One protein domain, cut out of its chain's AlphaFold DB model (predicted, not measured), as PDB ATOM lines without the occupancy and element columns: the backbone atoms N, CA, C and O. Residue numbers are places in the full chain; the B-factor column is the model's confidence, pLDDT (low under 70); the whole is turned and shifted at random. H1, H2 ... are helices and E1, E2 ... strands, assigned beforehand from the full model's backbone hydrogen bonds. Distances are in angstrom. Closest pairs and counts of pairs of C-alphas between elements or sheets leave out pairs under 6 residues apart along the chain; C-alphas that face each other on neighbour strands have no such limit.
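This is residues 35 to 187 of the 364 residues of an uncharacterized protein of Schaalia georgiae F0490 (UniProt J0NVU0). A long, twisted wall of seven strands is covered on one face by two parts side by side along it: a smaller four-stranded sheet at the E7, E10 and E9 end, making a sandwich that is only partly face to face, and helix H1 over the E3 and E4 end. The short helix H2 only grazes the wall. The printed part has 153 residues, with two named helices and eleven named strands in the order E1 E2 H1 E3 E4 E5 E6 H2 E7 E8 E9 E10 E11. The large sheet runs E3 E4 E2 E1 E7 E10 E9 and is mixed; the small one runs E5 E6 E11 E8 and is antiparallel; the class is mixed, helices and strands. The whole is compact, with a radius of gyration of the C-alphas of 15.8 A and spans of 50 by 33 by 26 A.

Find C-alpha 35 at (-44.406, -42.070, 6.710), where E1, residues 35 to 42, begins and runs 23.6 A. In the same sheet look for E2, residues 47 to 56, 30.5 A; E4, 95 to 105, 29.0 A; E3, 85 to 87; E7, 140 to 147, 23.4 A; E10, 169 to 174; and E9, 158 to 162. H1, residues 62 to 75, runs 20.0 A from C-alpha 62 at (-45.682, -36.877, 21.325). H2 is residues 129 to 134. The small sheet holds E5, 112 to 115; E6, 118 to 123; E8, 150 to 154; and E11, 181 to 186, which ends at C-alpha 186, (-57.719, -35.475, -16.654).

Begin at E1 and E7, parallel at 12 degrees, with N 39 and O 143 2.8 A apart, within hydrogen-bond range. On the other side of E1, the hairpin E1 and E2 is antiparallel, with N 38 and O 50 at 2.9 A. E4 is antiparallel to E2, with N 98 and O 53 at 2.9 A. H1 is on this sheet at a height of 9.9 A, over E4 and only just over E3, with 3 C-alphas falling on E3; its closest C-alphas to E4 are those of Cys 65 and Cys 98, 5.6 A. E2, H1 and E3 form a split strand-helix-strand unit, two strands running the same way with E4 between them, and its crossover is right-handed. H1, with residues 64 to 68 alone, only just touches H2, with 3 pairs of C-alphas within 8 A, the closest Phe 68 and Val 131 at 6.3 A. Across the sandwich, two sheets face to face with best planes 21 degrees apart, the closest C-alphas of E7 and E11 are those of Ala 144 and Val 183, 7.1 A. In the small sheet E6 and E11 are antiparallel, with N 121 and O 183 at 2.8 A. In H1 and H2 every O i to N i+4 pair is within hydrogen-bond range.

The two C-alphas farthest apart, those of Ser 92 and Gly 116, are 53.5 A apart. The printed part has no cut, and no link is long. The mean pLDDT of the printed part is 89.1; look for values under 70 at residues 107 to 110, in the short link E4 to E5.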
ATOM      1  N   ALA A  35     -43.192 -42.836   6.925       93.69
ATOM      2  CA  ALA A  35     -44.406 -42.070   6.710       93.69
ATOM      3  C   ALA A  35     -45.205 -42.647   5.542       93.69
ATOM      4  O   ALA A  35     -44.642 -43.033   4.518       93.69
ATOM      5  N   SER A  36     -46.523 -42.641   5.687       94.00
ATOM      6  CA  SER A  36     -47.472 -42.862   4.605       94.00
ATOM      7  C   SER A  36     -48.360 -41.635   4.465       94.00
ATOM      8  O   SER A  36     -48.969 -41.202   5.445       94.00
ATOM      9  N   GLU A  37     -48.439 -41.097   3.258       95.69
ATOM     10  CA  GLU A  37     -49.263 -39.944   2.906       95.69
ATOM     11  C   GLU A  37     -50.392 -40.367   1.965       95.69
ATOM     12  O   GLU A  37     -50.194 -41.201   1.078       95.69
ATOM     13  N   GLU A  38     -51.565 -39.765   2.118       96.06
ATOM     14  CA  GLU A  38     -52.702 -39.996   1.237       96.06
ATOM     15  C   GLU A  38     -53.273 -38.674   0.722       96.06
ATOM     16  O   GLU A  38     -53.567 -37.766   1.496       96.06
ATOM     17  N   TYR A  39     -53.453 -38.605  -0.593       95.06
ATOM     18  CA  TYR A  39     -53.953 -37.463  -1.346       95.06
ATOM     19  C   TYR A  39     -55.221 -37.897  -2.083       95.06
ATOM     20  O   TYR A  39     -55.162 -38.760  -2.955       95.06
ATOM     21  N   ARG A  40     -56.382 -37.332  -1.754       94.06
ATOM     22  CA  ARG A  40     -57.668 -37.695  -2.370       94.06
ATOM     23  C   ARG A  40     -58.297 -36.486  -3.042       94.06
ATOM     24  O   ARG A  40     -58.514 -35.472  -2.388       94.06
ATOM     25  N   VAL A  41     -58.643 -36.594  -4.321       90.75
ATOM     26  CA  VAL A  41     -59.345 -35.532  -5.057       90.75
ATOM     27  C   VAL A  41     -60.571 -36.098  -5.766       90.75
ATOM     28  O   VAL A  41     -60.579 -37.242  -6.222       90.75
ATOM     29  N   THR A  42     -61.624 -35.294  -5.876       83.94
ATOM     30  CA  THR A  42     -62.824 -35.648  -6.646       83.94
ATOM     31  C   THR A  42     -62.997 -34.658  -7.787       83.94
ATOM     32  O   THR A  42     -63.342 -33.503  -7.548       83.94
ATOM     33  N   GLY A  43     -62.767 -35.092  -9.028       76.25
ATOM     34  CA  GLY A  43     -62.826 -34.235 -10.212       76.25
ATOM     35  C   GLY A  43     -61.953 -32.984 -10.062       76.25
ATOM     36  O   GLY A  43     -60.760 -33.070  -9.781       76.25
ATOM     37  N   SER A  44     -62.557 -31.806 -10.223       70.69
ATOM     38  CA  SER A  44     -61.911 -30.502 -10.007       70.69
ATOM     39  C   SER A  44     -62.056 -29.961  -8.574       70.69
ATOM     40  O   SER A  44     -61.909 -28.761  -8.362       70.69
ATOM     41  N   GLY A  45     -62.462 -30.800  -7.621       76.06
ATOM     42  CA  GLY A  45     -62.755 -30.409  -6.243       76.06
ATOM     43  C   GLY A  45     -61.518 -30.217  -5.365       76.06
ATOM     44  O   GLY A  45     -60.380 -30.230  -5.831       76.06
ATOM     45  N   PHE A  46     -61.766 -30.051  -4.065       79.69
ATOM     46  CA  PHE A  46     -60.724 -29.925  -3.049       79.69
ATOM     47  C   PHE A  46     -59.878 -31.195  -2.934       79.69
ATOM     48  O   PHE A  46     -60.353 -32.309  -3.176       79.69
ATOM     49  N   LEU A  47     -58.625 -30.999  -2.532       89.62
ATOM     50  CA  LEU A  47     -57.720 -32.074  -2.167       89.62
ATOM     51  C   LEU A  47     -57.879 -32.365  -0.678       89.62
ATOM     52  O   LEU A  47     -57.638 -31.491   0.149       89.62
ATOM     53  N   SER A  48     -58.223 -33.598  -0.338       92.50
ATOM     54  CA  SER A  48     -58.143 -34.088   1.031       92.50
ATOM     55  C   SER A  48     -56.786 -34.748   1.251       92.50
ATOM     56  O   SER A  48     -56.378 -35.599   0.455       92.50
ATOM     57  N   TYR A  49     -56.086 -34.356   2.310       94.88
ATOM     58  CA  TYR A  49     -54.792 -34.917   2.688       94.88
ATOM     59  C   TYR A  49     -54.868 -35.589   4.051       94.88
ATOM     60  O   TYR A  49     -55.470 -35.054   4.981       94.88
ATOM     61  N   SER A  50     -54.222 -36.745   4.181       95.56
ATOM     62  CA  SER A  50     -53.976 -37.396   5.465       95.56
ATOM     63  C   SER A  50     -52.570 -37.981   5.515       95.56
ATOM     64  O   SER A  50     -51.937 -38.216   4.482       95.56
ATOM     65  N   ALA A  51     -52.067 -38.207   6.724       96.44
ATOM     66  CA  ALA A  51     -50.740 -38.766   6.921       96.44
ATOM     67  C   ALA A  51     -50.669 -39.638   8.164       96.44
ATOM     68  O   ALA A  51     -51.397 -39.440   9.138       96.44
ATOM     69  N   ARG A  52     -49.733 -40.579   8.142       95.88
ATOM     70  CA  ARG A  52     -49.424 -41.447   9.272       95.88
ATOM     71  C   ARG A  52     -47.923 -41.675   9.339       95.88
ATOM     72  O   ARG A  52     -47.312 -42.031   8.336       95.88
ATOM     73  N   ILE A  53     -47.346 -41.482  10.518       95.31
ATOM     74  CA  ILE A  53     -45.940 -41.762  10.817       95.31
ATOM     75  C   ILE A  53     -45.889 -42.852  11.874       95.31
ATOM     76  O   ILE A  53     -46.598 -42.799  12.880       95.31
ATOM     77  N   VAL A  54     -45.029 -43.834  11.640       93.75
ATOM     78  CA  VAL A  54     -44.807 -44.971  12.527       93.75
ATOM     79  C   VAL A  54     -43.323 -45.071  12.813       93.75
ATOM     80  O   VAL A  54     -42.518 -45.008  11.886       93.75
ATOM     81  N   ALA A  55     -42.952 -45.237  14.080       93.19
ATOM     82  CA  ALA A  55     -41.587 -45.586  14.471       93.19
ATOM     83  C   ALA A  55     -41.561 -46.222  15.870       93.19
ATOM     84  O   ALA A  55     -42.583 -46.281  16.553       93.19
ATOM     85  N   SER A  56     -40.386 -46.685  16.311       91.31
ATOM     86  CA  SER A  56     -40.188 -47.077  17.718       91.31
ATOM     87  C   SER A  56     -40.554 -45.925  18.661       91.31
ATOM     88  O   SER A  56     -40.342 -44.756  18.317       91.31
ATOM     89  N   GLU A  57     -41.041 -46.256  19.859       88.81
ATOM     90  CA  GLU A  57     -41.269 -45.298  20.956       88.81
ATOM     91  C   GLU A  57     -40.038 -44.437  21.281       88.81
ATOM     92  O   GLU A  57     -40.177 -43.283  21.675       88.81
ATOM     93  N   ASP A  58     -38.834 -44.966  21.040       89.50
ATOM     94  CA  ASP A  58     -37.574 -44.256  21.281       89.50
ATOM     95  C   ASP A  58     -37.380 -43.045  20.355       89.50
ATOM     96  O   ASP A  58     -36.620 -42.129  20.677       89.50
ATOM     97  N   TYR A  59     -38.045 -43.040  19.195       91.06
ATOM     98  CA  TYR A  59     -37.862 -42.028  18.154       91.06
ATOM     99  C   TYR A  59     -39.110 -41.167  17.951       91.06
ATOM    100  O   TYR A  59     -39.012 -39.941  17.882       91.06
ATOM    101  N   LEU A  60     -40.292 -41.785  17.863       93.56
ATOM    102  CA  LEU A  60     -41.544 -41.062  17.647       93.56
ATOM    103  C   LEU A  60     -42.220 -40.766  18.982       93.56
ATOM    104  O   LEU A  60     -42.971 -41.580  19.507       93.56
ATOM    105  N   THR A  61     -41.964 -39.569  19.504       92.81
ATOM    106  CA  THR A  61     -42.581 -39.066  20.737       92.81
ATOM    107  C   THR A  61     -43.771 -38.156  20.437       92.81
ATOM    108  O   THR A  61     -43.903 -37.630  19.328       92.81
ATOM    109  N   LYS A  62     -44.598 -37.865  21.453       94.06
ATOM    110  CA  LYS A  62     -45.682 -36.877  21.325       94.06
ATOM    111  C   LYS A  62     -45.176 -35.525  20.803       94.06
ATOM    112  O   LYS A  62     -45.825 -34.933  19.954       94.06
ATOM    113  N   ARG A  63     -44.003 -35.067  21.259       94.19
ATOM    114  CA  ARG A  63     -43.411 -33.799  20.803       94.19
ATOM    115  C   ARG A  63     -43.130 -33.812  19.302       94.19
ATOM    116  O   ARG A  63     -43.490 -32.864  18.630       94.19
ATOM    117  N   VAL A  64     -42.558 -34.897  18.778       94.19
ATOM    118  CA  VAL A  64     -42.302 -35.039  17.333       94.19
ATOM    119  C   VAL A  64     -43.614 -35.021  16.537       94.19
ATOM    120  O   VAL A  64     -43.669 -34.446  15.455       94.19
ATOM    121  N   CYS A  65     -44.684 -35.615  17.075       95.00
ATOM    122  CA  CYS A  65     -46.011 -35.567  16.456       95.00
ATOM    123  C   CYS A  65     -46.636 -34.157  16.490       95.00
ATOM    124  O   CYS A  65     -47.239 -33.717  15.509       95.00
ATOM    125  N   ASP A  66     -46.463 -33.423  17.594       92.75
ATOM    126  CA  ASP A  66     -46.890 -32.024  17.707       92.75
ATOM    127  C   ASP A  66     -46.096 -31.142  16.708       92.75
ATOM    128  O   ASP A  66     -46.701 -30.411  15.926       92.75
ATOM    129  N   ASP A  67     -44.768 -31.302  16.625       93.06
ATOM    130  CA  ASP A  67     -43.900 -30.582  15.676       93.06
ATOM    131  C   ASP A  67     -44.273 -30.880  14.209       93.06
ATOM    132  O   ASP A  67     -44.261 -29.990  13.356       93.06
ATOM    133  N   PHE A  68     -44.657 -32.126  13.900       94.06
ATOM    134  CA  PHE A  68     -45.171 -32.493  12.577       94.06
ATOM    135  C   PHE A  68     -46.461 -31.736  12.238       94.06
ATOM    136  O   PHE A  68     -46.645 -31.301  11.102       94.06
ATOM    137  N   THR A  69     -47.333 -31.530  13.226       92.31
ATOM    138  CA  THR A  69     -48.585 -30.779  13.059       92.31
ATOM    139  C   THR A  69     -48.311 -29.321  12.684       92.31
ATOM    140  O   THR A  69     -48.872 -28.812  11.709       92.31
ATOM    141  N   ASP A  70     -47.408 -28.667  13.420       91.19
ATOM    142  CA  ASP A  70     -46.979 -27.290  13.148       91.19
ATOM    143  C   ASP A  70     -46.319 -27.163  11.768       91.19
ATOM    144  O   ASP A  70     -46.551 -26.192  11.039       91.19
ATOM    145  N   HIS A  71     -45.525 -28.165  11.386       92.94
ATOM    146  CA  HIS A  71     -44.882 -28.229  10.079       92.94
ATOM    147  C   HIS A  71     -45.897 -28.347   8.936       92.94
ATOM    148  O   HIS A  71     -45.809 -27.600   7.962       92.94
ATOM    149  N   LEU A  72     -46.911 -29.211   9.063       92.38
ATOM    150  CA  LEU A  72     -47.986 -29.325   8.071       92.38
ATOM    151  C   LEU A  72     -48.783 -28.028   7.922       92.38
ATOM    152  O   LEU A  72     -49.131 -27.658   6.799       92.38
ATOM    153  N   ARG A  73     -49.038 -27.311   9.027       90.50
ATOM    154  CA  ARG A  73     -49.664 -25.983   8.968       90.50
ATOM    155  C   ARG A  73     -48.847 -25.034   8.093       90.50
ATOM    156  O   ARG A  73     -49.430 -24.328   7.279       90.50
ATOM    157  N   ALA A  74     -47.523 -25.024   8.246       89.88
ATOM    158  CA  ALA A  74     -46.645 -24.159   7.465       89.88
ATOM    159  C   ALA A  74     -46.562 -24.576   5.985       89.88
ATOM    160  O   ALA A  74     -46.644 -23.720   5.110       89.88
ATOM    161  N   VAL A  75     -46.430 -25.876   5.700       90.06
ATOM    162  CA  VAL A  75     -46.324 -26.406   4.325       90.06
ATOM    163  C   VAL A  75     -47.583 -26.122   3.508       90.06
ATOM    164  O   VAL A  75     -47.482 -25.770   2.334       90.06
ATOM    165  N   PHE A  76     -48.760 -26.260   4.120       88.69
ATOM    166  CA  PHE A  76     -50.044 -26.074   3.442       88.69
ATOM    167  C   PHE A  76     -50.701 -24.709   3.706       88.69
ATOM    168  O   PHE A  76     -51.851 -24.521   3.317       88.69
ATOM    169  N   ASP A  77     -49.997 -23.776   4.361       88.06
ATOM    170  CA  ASP A  77     -50.498 -22.441   4.742       88.06
ATOM    171  C   ASP A  77     -51.891 -22.486   5.410       88.06
ATOM    172  O   ASP A  77     -52.834 -21.773   5.058       88.06
ATOM    173  N   LEU A  78     -52.059 -23.409   6.364       86.81
ATOM    174  CA  LEU A  78     -53.353 -23.650   6.999       86.81
ATOM    175  C   LEU A  78     -53.642 -22.577   8.054       86.81
ATOM    176  O   LEU A  78     -52.831 -22.289   8.931       86.81
ATOM    177  N   ALA A  79     -54.867 -22.047   8.053       85.19
ATOM    178  CA  ALA A  79     -55.307 -21.074   9.059       85.19
ATOM    179  C   ALA A  79     -55.413 -21.660  10.483       85.19
ATOM    180  O   ALA A  79     -55.493 -20.918  11.463       85.19
ATOM    181  N   LYS A  80     -55.486 -22.989  10.600       83.06
ATOM    182  CA  LYS A  80     -55.555 -23.735  11.859       83.06
ATOM    183  C   LYS A  80     -54.744 -25.012  11.732       83.06
ATOM    184  O   LYS A  80     -54.634 -25.564  10.641       83.06
ATOM    185  N   ASP A  81     -54.262 -25.494  12.868       81.25
ATOM    186  CA  ASP A  81     -53.563 -26.770  12.935       81.25
ATOM    187  C   ASP A  81     -54.489 -27.913  12.500       81.25
ATOM    188  O   ASP A  81     -55.658 -27.954  12.924       81.25
ATOM    189  N   PRO A  82     -54.001 -28.849  11.666       87.62
ATOM    190  CA  PRO A  82     -54.742 -30.063  11.402       87.62
ATOM    191  C   PRO A  82     -54.868 -30.848  12.709       87.62
ATOM    192  O   PRO A  82     -53.991 -30.824  13.573       87.62
ATOM    193  N   LYS A  83     -55.990 -31.548  12.883       90.06
ATOM    194  CA  LYS A  83     -56.134 -32.434  14.040       90.06
ATOM    195  C   LYS A  83     -55.101 -33.540  13.924       90.06
ATOM    196  O   LYS A  83     -54.975 -34.122  12.853       90.06
ATOM    197  N   THR A  84     -54.441 -33.868  15.026       92.62
ATOM    198  CA  THR A  84     -53.500 -34.985  15.099       92.62
ATOM    199  C   THR A  84     -53.764 -35.839  16.327       92.62
ATOM    200  O   THR A  84     -54.304 -35.384  17.339       92.62
ATOM    201  N   SER A  85     -53.441 -37.121  16.210       94.62
ATOM    202  CA  SER A  85     -53.543 -38.094  17.289       94.62
ATOM    203  C   SER A  85     -52.223 -38.828  17.431       94.62
ATOM    204  O   SER A  85     -51.739 -39.425  16.470       94.62
ATOM    205  N   TYR A  86     -51.680 -38.817  18.642       96.19
ATOM    206  CA  TYR A  86     -50.517 -39.604  19.017       96.19
ATOM    207  C   TYR A  86     -50.964 -40.827  19.817       96.19
ATOM    208  O   TYR A  86     -51.685 -40.690  20.808       96.19
ATOM    209  N   THR A  87     -50.524 -42.005  19.390       96.19
ATOM    210  CA  THR A  87     -50.704 -43.267  20.108       96.19
ATOM    211  C   THR A  87     -49.337 -43.758  20.548       96.19
ATOM    212  O   THR A  87     -48.505 -44.122  19.720       96.19
ATOM    213  N   GLU A  88     -49.106 -43.744  21.855       93.75
ATOM    214  CA  GLU A  88     -47.881 -44.269  22.450       93.75
ATOM    215  C   GLU A  88     -47.864 -45.798  22.388       93.75
ATOM    216  O   GLU A  88     -48.907 -46.456  22.492       93.75
ATOM    217  N   ALA A  89     -46.671 -46.370  22.251       91.75
ATOM    218  CA  ALA A  89     -46.478 -47.797  22.433       91.75
ATOM    219  C   ALA A  89     -46.962 -48.243  23.825       91.75
ATOM    220  O   ALA A  89     -46.797 -47.560  24.832       91.75
ATOM    221  N   THR A  90     -47.564 -49.430  23.897       90.12
ATOM    222  CA  THR A  90     -48.094 -49.979  25.161       90.12
ATOM    223  C   THR A  90     -47.080 -50.833  25.923       90.12
ATOM    224  O   THR A  90     -47.358 -51.294  27.030       90.12
ATOM    225  N   TYR A  91     -45.913 -51.075  25.331       84.88
ATOM    226  CA  TYR A  91     -44.839 -51.883  25.891       84.88
ATOM    227  C   TYR A  91     -43.495 -51.390  25.364       84.88
ATOM    228  O   TYR A  91     -43.415 -50.870  24.254       84.88
ATOM    229  N   SER A  92     -42.444 -51.620  26.152       83.94
ATOM    230  CA  SER A  92     -41.116 -51.132  25.803       83.94
ATOM    231  C   SER A  92     -40.566 -51.793  24.537       83.94
ATOM    232  O   SER A  92     -40.663 -53.014  24.381       83.94
ATOM    233  N   GLY A  93     -39.989 -50.986  23.645       82.44
ATOM    234  CA  GLY A  93     -39.573 -51.401  22.300       82.44
ATOM    235  C   GLY A  93     -40.741 -51.576  21.323       82.44
ATOM    236  O   GLY A  93     -40.562 -52.115  20.231       82.44
ATOM    237  N   GLY A  94     -41.944 -51.156  21.720       87.12
ATOM    238  CA  GLY A  94     -43.110 -51.127  20.859       87.12
ATOM    239  C   GLY A  94     -43.083 -49.960  19.875       87.12
ATOM    240  O   GLY A  94     -42.166 -49.141  19.819       87.12
ATOM    241  N   THR A  95     -44.127 -49.896  19.060       91.19
ATOM    242  CA  THR A  95     -44.263 -48.904  17.997       91.19
ATOM    243  C   THR A  95     -45.236 -47.818  18.417       91.19
ATOM    244  O   THR A  95     -46.361 -48.123  18.811       91.19
ATOM    245  N   SER A  96     -44.801 -46.567  18.315       93.75
ATOM    246  CA  SER A  96     -45.672 -45.405  18.462       93.75
ATOM    247  C   SER A  96     -46.178 -44.956  17.093       93.75
ATOM    248  O   SER A  96     -45.571 -45.241  16.055       93.75
ATOM    249  N   GLU A  97     -47.303 -44.251  17.087       95.62
ATOM    250  CA  GLU A  97     -47.973 -43.793  15.875       95.62
ATOM    251  C   GLU A  97     -48.421 -42.337  16.014       95.62
ATOM    252  O   GLU A  97     -49.021 -41.947  17.013       95.62
ATOM    253  N   CYS A  98     -48.156 -41.543  14.981       96.50
ATOM    254  CA  CYS A  98     -48.685 -40.198  14.818       96.50
ATOM    255  C   CYS A  98     -49.582 -40.181  13.584       96.50
ATOM    256  O   CYS A  98     -49.113 -40.448  12.477       96.50
ATOM    257  N   THR A  99     -50.855 -39.855  13.774       96.88
ATOM    258  CA  THR A  99     -51.856 -39.875  12.705       96.88
ATOM    259  C   THR A  99     -52.486 -38.507  12.546       96.88
ATOM    260  O   THR A  99     -52.937 -37.887  13.511       96.88
ATOM    261  N   VAL A 100     -52.523 -38.059  11.300       96.56
ATOM    262  CA  VAL A 100     -53.167 -36.836  10.845       96.56
ATOM    263  C   VAL A 100     -54.396 -37.264  10.048       96.56
ATOM    264  O   VAL A 100     -54.248 -37.675   8.895       96.56
ATOM    265  N   PRO A 101     -55.602 -37.268  10.650       94.44
ATOM    266  CA  PRO A 101     -56.837 -37.546   9.928       94.44
ATOM    267  C   PRO A 101     -57.014 -36.642   8.700       94.44
ATOM    268  O   PRO A 101     -56.478 -35.533   8.681       94.44
ATOM    269  N   PRO A 102     -57.819 -37.085   7.716       93.69
ATOM    270  CA  PRO A 102     -58.103 -36.305   6.522       93.69
ATOM    271  C   PRO A 102     -58.563 -34.880   6.837       93.69
ATOM    272  O   PRO A 102     -59.472 -34.675   7.650       93.69
ATOM    273  N   PHE A 103     -57.956 -33.907   6.167       90.75
ATOM    274  CA  PHE A 103     -58.393 -32.516   6.159       90.75
ATOM    275  C   PHE A 103     -58.306 -31.937   4.749       90.75
ATOM    276  O   PHE A 103     -57.501 -32.376   3.927       90.75
ATOM    277  N   ASP A 104     -59.153 -30.951   4.471       88.25
ATOM    278  CA  ASP A 104     -59.226 -30.337   3.152       88.25
ATOM    279  C   ASP A 104     -58.168 -29.244   3.007       88.25
ATOM    280  O   ASP A 104     -58.100 -28.296   3.794       88.25
ATOM    281  N   ILE A 105     -57.370 -29.365   1.954       84.81
ATOM    282  CA  ILE A 105     -56.443 -28.344   1.492       84.81
ATOM    283  C   ILE A 105     -57.160 -27.559   0.400       84.81
ATOM    284  O   ILE A 105     -57.635 -28.122  -0.591       84.81
ATOM    285  N   HIS A 106     -57.224 -26.240   0.571       74.62
ATOM    286  CA  HIS A 106     -57.590 -25.348  -0.523       74.62
ATOM    287  C   HIS A 106     -56.385 -25.292  -1.461       74.62
ATOM    288  O   HIS A 106     -55.352 -24.765  -1.047       74.62
ATOM    289  N   PRO A 107     -56.454 -25.879  -2.668       64.56
ATOM    290  CA  PRO A 107     -55.263 -26.051  -3.477       64.56
ATOM    291  C   PRO A 107     -54.748 -24.685  -3.919       64.56
ATOM    292  O   PRO A 107     -55.416 -23.960  -4.654       64.56
ATOM    293  N   THR A 108     -53.559 -24.330  -3.457       69.06
ATOM    294  CA  THR A 108     -52.717 -23.341  -4.120       69.06
ATOM    295  C   THR A 108     -52.069 -23.997  -5.341       69.06
ATOM    296  O   THR A 108     -51.954 -25.227  -5.409       69.06
ATOM    297  N   ASP A 109     -51.569 -23.188  -6.280       60.97
ATOM    298  CA  ASP A 109     -50.876 -23.683  -7.484       60.97
ATOM    299  C   ASP A 109     -49.686 -24.613  -7.169       60.97
ATOM    300  O   ASP A 109     -49.250 -25.384  -8.026       60.97
ATOM    301  N   SER A 110     -49.164 -24.557  -5.935       65.69
ATOM    302  CA  SER A 110     -48.066 -25.389  -5.435       65.69
ATOM    303  C   SER A 110     -48.461 -26.832  -5.111       65.69
ATOM    304  O   SER A 110     -47.584 -27.693  -5.080       65.69
ATOM    305  N   VAL A 111     -49.746 -27.110  -4.873       81.56
ATOM    306  CA  VAL A 111     -50.236 -28.456  -4.528       81.56
ATOM    307  C   VAL A 111     -51.018 -29.065  -5.685       81.56
ATOM    308  O   VAL A 111     -50.809 -30.232  -6.014       81.56
ATOM    309  N   ILE A 112     -51.883 -28.278  -6.331       86.94
ATOM    310  CA  ILE A 112     -52.534 -28.675  -7.579       86.94
ATOM    311  C   ILE A 112     -52.300 -27.599  -8.625       86.94
ATOM    312  O   ILE A 112     -52.761 -26.473  -8.481       86.94
ATOM    313  N   THR A 113     -51.639 -27.973  -9.717       88.94
ATOM    314  CA  THR A 113     -51.485 -27.100 -10.883       88.94
ATOM    315  C   THR A 113     -52.520 -27.441 -11.952       88.94
ATOM    316  O   THR A 113     -52.747 -28.613 -12.275       88.94
ATOM    317  N   GLU A 114     -53.122 -26.408 -12.540       90.31
ATOM    318  CA  GLU A 114     -54.155 -26.529 -13.566       90.31
ATOM    319  C   GLU A 114     -53.615 -26.277 -14.982       90.31
ATOM    320  O   GLU A 114     -52.963 -25.269 -15.238       90.31
ATOM    321  N   ASN A 115     -53.920 -27.163 -15.936       88.94
ATOM    322  CA  ASN A 115     -53.620 -26.961 -17.356       88.94
ATOM    323  C   ASN A 115     -54.766 -27.490 -18.235       88.94
ATOM    324  O   ASN A 115     -54.802 -28.659 -18.630       88.94
ATOM    325  N   GLY A 116     -55.737 -26.617 -18.514       88.38
ATOM    326  CA  GLY A 116     -56.971 -27.001 -19.198       88.38
ATOM    327  C   GLY A 116     -57.757 -28.031 -18.380       88.38
ATOM    328  O   GLY A 116     -58.065 -27.793 -17.210       88.38
ATOM    329  N   SER A 117     -58.064 -29.182 -18.989       88.06
ATOM    330  CA  SER A 117     -58.712 -30.312 -18.306       88.06
ATOM    331  C   SER A 117     -57.752 -31.168 -17.478       88.06
ATOM    332  O   SER A 117     -58.196 -31.977 -16.666       88.06
ATOM    333  N   LYS A 118     -56.438 -30.994 -17.655       91.25
ATOM    334  CA  LYS A 118     -55.436 -31.725 -16.884       91.25
ATOM    335  C   LYS A 118     -55.110 -30.999 -15.599       91.25
ATOM    336  O   LYS A 118     -54.991 -29.774 -15.583       91.25
ATOM    337  N   ARG A 119     -54.902 -31.777 -14.547       92.25
ATOM    338  CA  ARG A 119     -54.539 -31.341 -13.203       92.25
ATOM    339  C   ARG A 119     -53.389 -32.184 -12.701       92.25
ATOM    340  O   ARG A 119     -53.355 -33.377 -12.976       92.25
ATOM    341  N   THR A 120     -52.440 -31.571 -12.008       93.69
ATOM    342  CA  THR A 120     -51.278 -32.279 -11.458       93.69
ATOM    343  C   THR A 120     -51.205 -32.055  -9.965       93.69
ATOM    344  O   THR A 120     -51.104 -30.911  -9.538       93.69
ATOM    345  N   ILE A 121     -51.257 -33.144  -9.202       93.75
ATOM    346  CA  ILE A 121     -50.998 -33.167  -7.764       93.75
ATOM    347  C   ILE A 121     -49.489 -33.231  -7.576       93.75
ATOM    348  O   ILE A 121     -48.860 -34.175  -8.058       93.75
ATOM    349  N   SER A 122     -48.935 -32.259  -6.862       92.69
ATOM    350  CA  SER A 122     -47.539 -32.231  -6.434       92.69
ATOM    351  C   SER A 122     -47.453 -32.693  -4.979       92.69
ATOM    352  O   SER A 122     -48.003 -32.063  -4.078       92.69
ATOM    353  N   MET A 123     -46.773 -33.810  -4.743       93.00
ATOM    354  CA  MET A 123     -46.627 -34.447  -3.432       93.00
ATOM    355  C   MET A 123     -45.192 -34.257  -2.943       93.00
ATOM    356  O   MET A 123     -44.334 -35.130  -3.132       93.00
ATOM    357  N   SER A 124     -44.928 -33.104  -2.330       91.75
ATOM    358  CA  SER A 124     -43.570 -32.738  -1.929       91.75
ATOM    359  C   SER A 124     -43.015 -33.640  -0.824       91.75
ATOM    360  O   SER A 124     -43.684 -33.959   0.159       91.75
ATOM    361  N   SER A 125     -41.747 -34.007  -0.975       91.00
ATOM    362  CA  SER A 125     -40.915 -34.639   0.048       91.00
ATOM    363  C   SER A 125     -40.791 -33.780   1.310       91.00
ATOM    364  O   SER A 125     -40.625 -34.323   2.404       91.00
ATOM    365  N   SER A 126     -40.943 -32.452   1.207       89.94
ATOM    366  CA  SER A 126     -40.878 -31.560   2.364       89.94
ATOM    367  C   SER A 126     -42.017 -31.785   3.350       89.94
ATOM    368  O   SER A 126     -41.884 -31.370   4.492       89.94
ATOM    369  N   THR A 127     -43.119 -32.422   2.947       91.25
ATOM    370  CA  THR A 127     -44.292 -32.628   3.803       91.25
ATOM    371  C   THR A 127     -43.965 -33.497   5.019       91.25
ATOM    372  O   THR A 127     -44.297 -33.121   6.139       91.25
ATOM    373  N   THR A 128     -43.253 -34.613   4.834       91.69
ATOM    374  CA  THR A 128     -42.858 -35.535   5.924       91.69
ATOM    375  C   THR A 128     -41.345 -35.691   6.084       91.69
ATOM    376  O   THR A 128     -40.884 -36.132   7.138       91.69
ATOM    377  N   GLY A 129     -40.555 -35.290   5.084       89.12
ATOM    378  CA  GLY A 129     -39.101 -35.466   5.045       89.12
ATOM    379  C   GLY A 129     -38.351 -34.899   6.254       89.12
ATOM    380  O   GLY A 129     -37.568 -35.637   6.849       89.12
ATOM    381  N   PRO A 130     -38.586 -33.641   6.683       88.75
ATOM    382  CA  PRO A 130     -37.900 -33.070   7.843       88.75
ATOM    383  C   PRO A 130     -38.154 -33.843   9.142       88.75
ATOM    384  O   PRO A 130     -37.229 -34.053   9.924       88.75
ATOM    385  N   VAL A 131     -39.390 -34.308   9.350       90.94
ATOM    386  CA  VAL A 131     -39.759 -35.090  10.535       90.94
ATOM    387  C   VAL A 131     -39.092 -36.455  10.484       90.94
ATOM    388  O   VAL A 131     -38.438 -36.833  11.450       90.94
ATOM    389  N   LEU A 132     -39.174 -37.155   9.347       90.56
ATOM    390  CA  LEU A 132     -38.503 -38.442   9.149       90.56
ATOM    391  C   LEU A 132     -36.988 -38.337   9.370       90.56
ATOM    392  O   LEU A 132     -36.416 -39.150  10.096       90.56
ATOM    393  N   ALA A 133     -36.350 -37.294   8.836       88.56
ATOM    394  CA  ALA A 133     -34.925 -37.051   9.028       88.56
ATOM    395  C   ALA A 133     -34.569 -36.824  10.507       88.56
ATOM    396  O   ALA A 133     -33.558 -37.350  10.977       88.56
ATOM    397  N   ALA A 134     -35.407 -36.098  11.258       86.75
ATOM    398  CA  ALA A 134     -35.203 -35.860  12.688       86.75
ATOM    399  C   ALA A 134     -35.252 -37.152  13.521       86.75
ATOM    400  O   ALA A 134     -34.549 -37.258  14.526       86.75
ATOM    401  N   ILE A 135     -36.036 -38.143  13.084       88.81
ATOM    402  CA  ILE A 135     -36.128 -39.462  13.724       88.81
ATOM    403  C   ILE A 135     -35.226 -40.531  13.083       88.81
ATOM    404  O   ILE A 135     -35.285 -41.691  13.478       88.81
ATOM    405  N   GLY A 136     -34.356 -40.154  12.137       87.19
ATOM    406  CA  GLY A 136     -33.368 -41.052  11.527       87.19
ATOM    407  C   GLY A 136     -33.921 -41.996  10.454       87.19
ATOM    408  O   GLY A 136     -33.283 -43.002  10.142       87.19
ATOM    409  N   PHE A 137     -35.081 -41.681   9.877       87.56
ATOM    410  CA  PHE A 137     -35.730 -42.467   8.830       87.56
ATOM    411  C   PHE A 137     -35.845 -41.676   7.524       87.56
ATOM    412  O   PHE A 137     -35.802 -40.450   7.498       87.56
ATOM    413  N   THR A 138     -35.994 -42.392   6.413       86.06
ATOM    414  CA  THR A 138     -36.187 -41.798   5.076       86.06
ATOM    415  C   THR A 138     -37.305 -42.477   4.292       86.06
ATOM    416  O   THR A 138     -37.595 -42.092   3.163       86.06
ATOM    417  N   THR A 139     -37.925 -43.512   4.861       88.75
ATOM    418  CA  THR A 139     -38.973 -44.277   4.193       88.75
ATOM    419  C   THR A 139     -40.253 -43.460   4.143       88.75
ATOM    420  O   THR A 139     -40.867 -43.179   5.173       88.75
ATOM    421  N   ARG A 140     -40.672 -43.126   2.927       90.69
ATOM    422  CA  ARG A 140     -41.921 -42.428   2.641       90.69
ATOM    423  C   ARG A 140     -42.682 -43.163   1.545       90.69
ATOM    424  O   ARG A 140     -42.105 -43.535   0.523       90.69
ATOM    425  N   SER A 141     -43.976 -43.354   1.746       92.62
ATOM    426  CA  SER A 141     -44.917 -43.746   0.701       92.62
ATOM    427  C   SER A 141     -45.988 -42.677   0.532       92.62
ATOM    428  O   SER A 141     -46.338 -41.970   1.478       92.62
ATOM    429  N   ALA A 142     -46.495 -42.548  -0.689       95.06
ATOM    430  CA  ALA A 142     -47.574 -41.627  -1.006       95.06
ATOM    431  C   ALA A 142     -48.582 -42.315  -1.921       95.06
ATOM    432  O   ALA A 142     -48.198 -42.958  -2.899       95.06
ATOM    433  N   THR A 143     -49.862 -42.154  -1.612       95.62
ATOM    434  CA  THR A 143     -50.959 -42.657  -2.435       95.62
ATOM    435  C   THR A 143     -51.823 -41.492  -2.878       95.62
ATOM    436  O   THR A 143     -52.375 -40.775  -2.046       95.62
ATOM    437  N   ALA A 144     -51.979 -41.320  -4.187       95.12
ATOM    438  CA  ALA A 144     -52.953 -40.402  -4.757       95.12
ATOM    439  C   ALA A 144     -54.173 -41.185  -5.242       95.12
ATOM    440  O   ALA A 144     -54.029 -42.154  -5.980       95.12
ATOM    441  N   THR A 145     -55.369 -40.763  -4.850       94.38
ATOM    442  CA  THR A 145     -56.644 -41.307  -5.327       94.38
ATOM    443  C   THR A 145     -57.433 -40.196  -5.996       94.38
ATOM    444  O   THR A 145     -57.701 -39.160  -5.385       94.38
ATOM    445  N   VAL A 146     -57.839 -40.417  -7.241       91.75
ATOM    446  CA  VAL A 146     -58.672 -39.480  -7.994       91.75
ATOM    447  C   VAL A 146     -60.005 -40.143  -8.327       91.75
ATOM    448  O   VAL A 146     -60.052 -41.263  -8.825       91.75
ATOM    449  N   SER A 147     -61.104 -39.465  -8.009       88.19
ATOM    450  CA  SER A 147     -62.463 -39.904  -8.356       88.19
ATOM    451  C   SER A 147     -62.998 -39.078  -9.520       88.19
ATOM    452  O   SER A 147     -62.730 -37.876  -9.586       88.19
ATOM    453  N   ASN A 148     -63.801 -39.683 -10.401       82.75
ATOM    454  CA  ASN A 148     -64.394 -39.012 -11.573       82.75
ATOM    455  C   ASN A 148     -63.357 -38.359 -12.511       82.75
ATOM    456  O   ASN A 148     -63.623 -37.326 -13.126       82.75
ATOM    457  N   ALA A 149     -62.164 -38.941 -12.601       85.88
ATOM    458  CA  ALA A 149     -61.073 -38.484 -13.449       85.88
ATOM    459  C   ALA A 149     -60.159 -39.661 -13.805       85.88
ATOM    460  O   ALA A 149     -60.203 -40.690 -13.135       85.88
ATOM    461  N   ILE A 150     -59.331 -39.489 -14.836       87.69
ATOM    462  CA  ILE A 150     -58.370 -40.508 -15.278       87.69
ATOM    463  C   ILE A 150     -56.953 -40.022 -14.990       87.69
ATOM    464  O   ILE A 150     -56.567 -38.959 -15.472       87.69
ATOM    465  N   ILE A 151     -56.161 -40.786 -14.241       91.88
ATOM    466  CA  ILE A 151     -54.723 -40.573 -14.091       91.88
ATOM    467  C   ILE A 151     -54.076 -40.816 -15.454       91.88
ATOM    468  O   ILE A 151     -54.161 -41.883 -16.042       91.88
ATOM    469  N   THR A 152     -53.412 -39.803 -15.991       92.00
ATOM    470  CA  THR A 152     -52.758 -39.871 -17.306       92.00
ATOM    471  C   THR A 152     -51.256 -40.110 -17.212       92.00
ATOM    472  O   THR A 152     -50.659 -40.608 -18.165       92.00
ATOM    473  N   SER A 153     -50.645 -39.755 -16.082       93.88
ATOM    474  CA  SER A 153     -49.232 -39.998 -15.794       93.88
ATOM    475  C   SER A 153     -48.947 -39.831 -14.306       93.88
ATOM    476  O   SER A 153     -49.634 -39.076 -13.621       93.88
ATOM    477  N   ALA A 154     -47.891 -40.471 -13.825       95.38
ATOM    478  CA  ALA A 154     -47.348 -40.298 -12.484       95.38
ATOM    479  C   ALA A 154     -45.814 -40.317 -12.553       95.38
ATOM    480  O   ALA A 154     -45.252 -40.550 -13.626       95.38
ATOM    481  N   SER A 155     -45.145 -40.055 -11.431       94.56
ATOM    482  CA  SER A 155     -43.700 -40.275 -11.308       94.56
ATOM    483  C   SER A 155     -43.328 -41.747 -11.521       94.56
ATOM    484  O   SER A 155     -44.123 -42.640 -11.236       94.56
ATOM    485  N   ASP A 156     -42.095 -42.005 -11.964       90.19
ATOM    486  CA  ASP A 156     -41.620 -43.351 -12.329       90.19
ATOM    487  C   ASP A 156     -41.692 -44.373 -11.177       90.19
ATOM    488  O   ASP A 156     -41.844 -45.570 -11.410       90.19
ATOM    489  N   SER A 157     -41.611 -43.913  -9.925       89.62
ATOM    490  CA  SER A 157     -41.719 -44.747  -8.719       89.62
ATOM    491  C   SER A 157     -43.162 -45.078  -8.316       89.62
ATOM    492  O   SER A 157     -43.379 -45.654  -7.249       89.62
ATOM    493  N   CYS A 158     -44.152 -44.673  -9.113       94.19
ATOM    494  CA  CYS A 158     -45.567 -44.840  -8.810       94.19
ATOM    495  C   CYS A 158     -46.205 -45.905  -9.704       94.19
ATOM    496  O   CYS A 158     -46.122 -45.853 -10.930       94.19
ATOM    497  N   ALA A 159     -46.911 -46.846  -9.086       93.62
ATOM    498  CA  ALA A 159     -47.768 -47.793  -9.784       93.62
ATOM    499  C   ALA A 159     -49.186 -47.219  -9.894       93.62
ATOM    500  O   ALA A 159     -49.783 -46.872  -8.874       93.62
ATOM    501  N   ILE A 160     -49.710 -47.124 -11.117       92.81
ATOM    502  CA  ILE A 160     -51.075 -46.654 -11.389       92.81
ATOM    503  C   ILE A 160     -52.017 -47.859 -11.474       92.81
ATOM    504  O   ILE A 160     -51.775 -48.789 -12.244       92.81
ATOM    505  N   ASP A 161     -53.104 -47.805 -10.712       89.69
ATOM    506  CA  ASP A 161     -54.253 -48.694 -10.811       89.69
ATOM    507  C   ASP A 161     -55.447 -47.937 -11.410       89.69
ATOM    508  O   ASP A 161     -56.029 -47.046 -10.782       89.69
ATOM    509  N   HIS A 162     -55.809 -48.306 -12.638       88.50
ATOM    510  CA  HIS A 162     -56.956 -47.743 -13.349       88.50
ATOM    511  C   HIS A 162     -58.240 -48.470 -12.955       88.50
ATOM    512  O   HIS A 162     -58.742 -49.309 -13.706       88.50
ATOM    513  N   ASP A 163     -58.757 -48.145 -11.772       80.25
ATOM    514  CA  ASP A 163     -60.071 -48.587 -11.304       80.25
ATOM    515  C   ASP A 163     -60.269 -50.113 -11.385       80.25
ATOM    516  O   ASP A 163     -61.316 -50.608 -11.814       80.25
ATOM    517  N   SER A 164     -59.263 -50.898 -10.968       73.19
ATOM    518  CA  SER A 164     -59.359 -52.370 -10.977       73.19
ATOM    519  C   SER A 164     -60.519 -52.892 -10.126       73.19
ATOM    520  O   SER A 164     -61.072 -53.960 -10.391       73.19
ATOM    521  N   SER A 165     -60.915 -52.110  -9.120       74.25
ATOM    522  CA  SER A 165     -62.041 -52.382  -8.229       74.25
ATOM    523  C   SER A 165     -63.403 -51.962  -8.798       74.25
ATOM    524  O   SER A 165     -64.424 -52.288  -8.193       74.25
ATOM    525  N   SER A 166     -63.443 -51.286  -9.956       75.38
ATOM    526  CA  SER A 166     -64.668 -50.741 -10.570       75.38
ATOM    527  C   SER A 166     -65.466 -49.832  -9.620       75.38
ATOM    528  O   SER A 166     -66.697 -49.848  -9.602       75.38
ATOM    529  N   THR A 167     -64.758 -49.070  -8.788       74.62
ATOM    530  CA  THR A 167     -65.305 -48.136  -7.797       74.62
ATOM    531  C   THR A 167     -65.401 -46.700  -8.306       74.62
ATOM    532  O   THR A 167     -65.866 -45.833  -7.563       74.62
ATOM    533  N   GLY A 168     -64.984 -46.419  -9.543       78.38
ATOM    534  CA  GLY A 168     -64.955 -45.047 -10.055       78.38
ATOM    535  C   GLY A 168     -63.686 -44.276  -9.679       78.38
ATOM    536  O   GLY A 168     -63.653 -43.049  -9.823       78.38
ATOM    537  N   GLN A 169     -62.689 -44.969  -9.120       86.81
ATOM    538  CA  GLN A 169     -61.492 -44.379  -8.528       86.81
ATOM    539  C   GLN A 169     -60.243 -44.897  -9.223       86.81
ATOM    540  O   GLN A 169     -60.047 -46.101  -9.353       86.81
ATOM    541  N   GLU A 170     -59.358 -43.984  -9.593       89.88
ATOM    542  CA  GLU A 170     -58.012 -44.330 -10.025       89.88
ATOM    543  C   GLU A 170     -57.021 -44.019  -8.914       89.88
ATOM    544  O   GLU A 170     -57.131 -42.990  -8.239       89.88
ATOM    545  N   THR A 171     -56.055 -44.910  -8.710       93.19
ATOM    546  CA  THR A 171     -55.052 -44.749  -7.657       93.19
ATOM    547  C   THR A 171     -53.645 -44.791  -8.230       93.19
ATOM    548  O   THR A 171     -53.365 -45.522  -9.172       93.19
ATOM    549  N   ALA A 172     -52.743 -43.994  -7.672       95.44
ATOM    550  CA  ALA A 172     -51.315 -44.072  -7.928       95.44
ATOM    551  C   ALA A 172     -50.602 -44.248  -6.589       95.44
ATOM    552  O   ALA A 172     -50.680 -43.375  -5.726       95.44
ATOM    553  N   THR A 173     -49.931 -45.384  -6.412       95.44
ATOM    554  CA  THR A 173     -49.190 -45.707  -5.188       95.44
ATOM    555  C   THR A 173     -47.699 -45.612  -5.459       95.44
ATOM    556  O   THR A 173     -47.165 -46.348  -6.287       95.44
ATOM    557  N   CYS A 174     -47.025 -44.723  -4.743       93.50
ATOM    558  CA  CYS A 174     -45.600 -44.464  -4.855       93.50
ATOM    559  C   CYS A 174     -44.889 -45.022  -3.619       93.50
ATOM    560  O   CYS A 174     -45.213 -44.653  -2.485       93.50
ATOM    561  N   THR A 175     -43.929 -45.922  -3.817       86.50
ATOM    562  CA  THR A 175     -43.234 -46.606  -2.718       86.50
ATOM    563  C   THR A 175     -41.815 -46.077  -2.531       86.50
ATOM    564  O   THR A 175     -41.085 -45.877  -3.495       86.50
ATOM    565  N   GLN A 176     -41.428 -45.872  -1.266       76.88
ATOM    566  CA  GLN A 176     -40.068 -45.518  -0.829       76.88
ATOM    567  C   GLN A 176     -39.441 -44.350  -1.613       76.88
ATOM    568  O   GLN A 176     -38.306 -44.432  -2.077       76.88
ATOM    569  N   ALA A 177     -40.188 -43.256  -1.758       71.06
ATOM    570  CA  ALA A 177     -39.748 -42.089  -2.513       71.06
ATOM    571  C   ALA A 177     -39.062 -41.060  -1.607       71.06
ATOM    572  O   ALA A 177     -39.690 -40.511  -0.701       71.06
ATOM    573  N   ALA A 178     -37.788 -40.776  -1.881       71.06
ATOM    574  CA  ALA A 178     -37.043 -39.703  -1.217       71.06
ATOM    575  C   ALA A 178     -37.302 -38.320  -1.846       71.06
ATOM    576  O   ALA A 178     -37.070 -37.303  -1.198       71.06
ATOM    577  N   ASP A 179     -37.800 -38.299  -3.083       87.50
ATOM    578  CA  ASP A 179     -37.965 -37.093  -3.890       87.50
ATOM    579  C   ASP A 179     -39.426 -36.620  -3.947       87.50
ATOM    580  O   ASP A 179     -40.363 -37.296  -3.501       87.50
ATOM    581  N   ASP A 180     -39.615 -35.428  -4.512       92.12
ATOM    582  CA  ASP A 180     -40.936 -34.907  -4.839       92.12
ATOM    583  C   ASP A 180     -41.613 -35.797  -5.888       92.12
ATOM    584  O   ASP A 180     -41.006 -36.213  -6.877       92.12
ATOM    585  N   LEU A 181     -42.895 -36.076  -5.670       94.56
ATOM    586  CA  LEU A 181     -43.697 -36.929  -6.541       94.56
ATOM    587  C   LEU A 181     -44.795 -36.116  -7.219       94.56
ATOM    588  O   LEU A 181     -45.244 -35.097  -6.695       94.56
ATOM    589  N   TYR A 182     -45.276 -36.600  -8.358       94.81
ATOM    590  CA  TYR A 182     -46.415 -36.014  -9.049       94.81
ATOM    591  C   TYR A 182     -47.374 -37.073  -9.590       94.81
ATOM    592  O   TYR A 182     -46.973 -38.176  -9.971       94.81
ATOM    593  N   VAL A 183     -48.648 -36.695  -9.673       95.56
ATOM    594  CA  VAL A 183     -49.710 -37.456 -10.346       95.56
ATOM    595  C   VAL A 183     -50.544 -36.489 -11.174       95.56
ATOM    596  O   VAL A 183     -51.120 -35.544 -10.641       95.56
ATOM    597  N   THR A 184     -50.621 -36.720 -12.481       94.94
ATOM    598  CA  THR A 184     -51.413 -35.914 -13.412       94.94
ATOM    599  C   THR A 184     -52.664 -36.667 -13.821       94.94
ATOM    600  O   THR A 184     -52.578 -37.781 -14.334       94.94
ATOM    601  N   TYR A 185     -53.822 -36.031 -13.687       92.38
ATOM    602  CA  TYR A 185     -55.122 -36.583 -14.038       92.38
ATOM    603  C   TYR A 185     -55.912 -35.645 -14.959       92.38
ATOM    604  O   TYR A 185     -55.671 -34.439 -14.993       92.38
ATOM    605  N   ASP A 186     -56.836 -36.198 -15.738       90.75
ATOM    606  CA  ASP A 186     -57.719 -35.475 -16.654       90.75
ATOM    607  C   ASP A 186     -59.170 -35.570 -16.169       90.75
ATOM    608  O   ASP A 186     -59.708 -36.666 -15.983       90.75
ATOM    609  N   VAL A 187     -59.797 -34.411 -15.946       87.12
ATOM    610  CA  VAL A 187     -61.188 -34.316 -15.471       87.12
ATOM    611  C   VAL A 187     -62.210 -34.305 -16.608       87.12
ATOM    612  O   VAL A 187     -63.380 -34.595 -16.372       87.12
TER     613      VAL A 187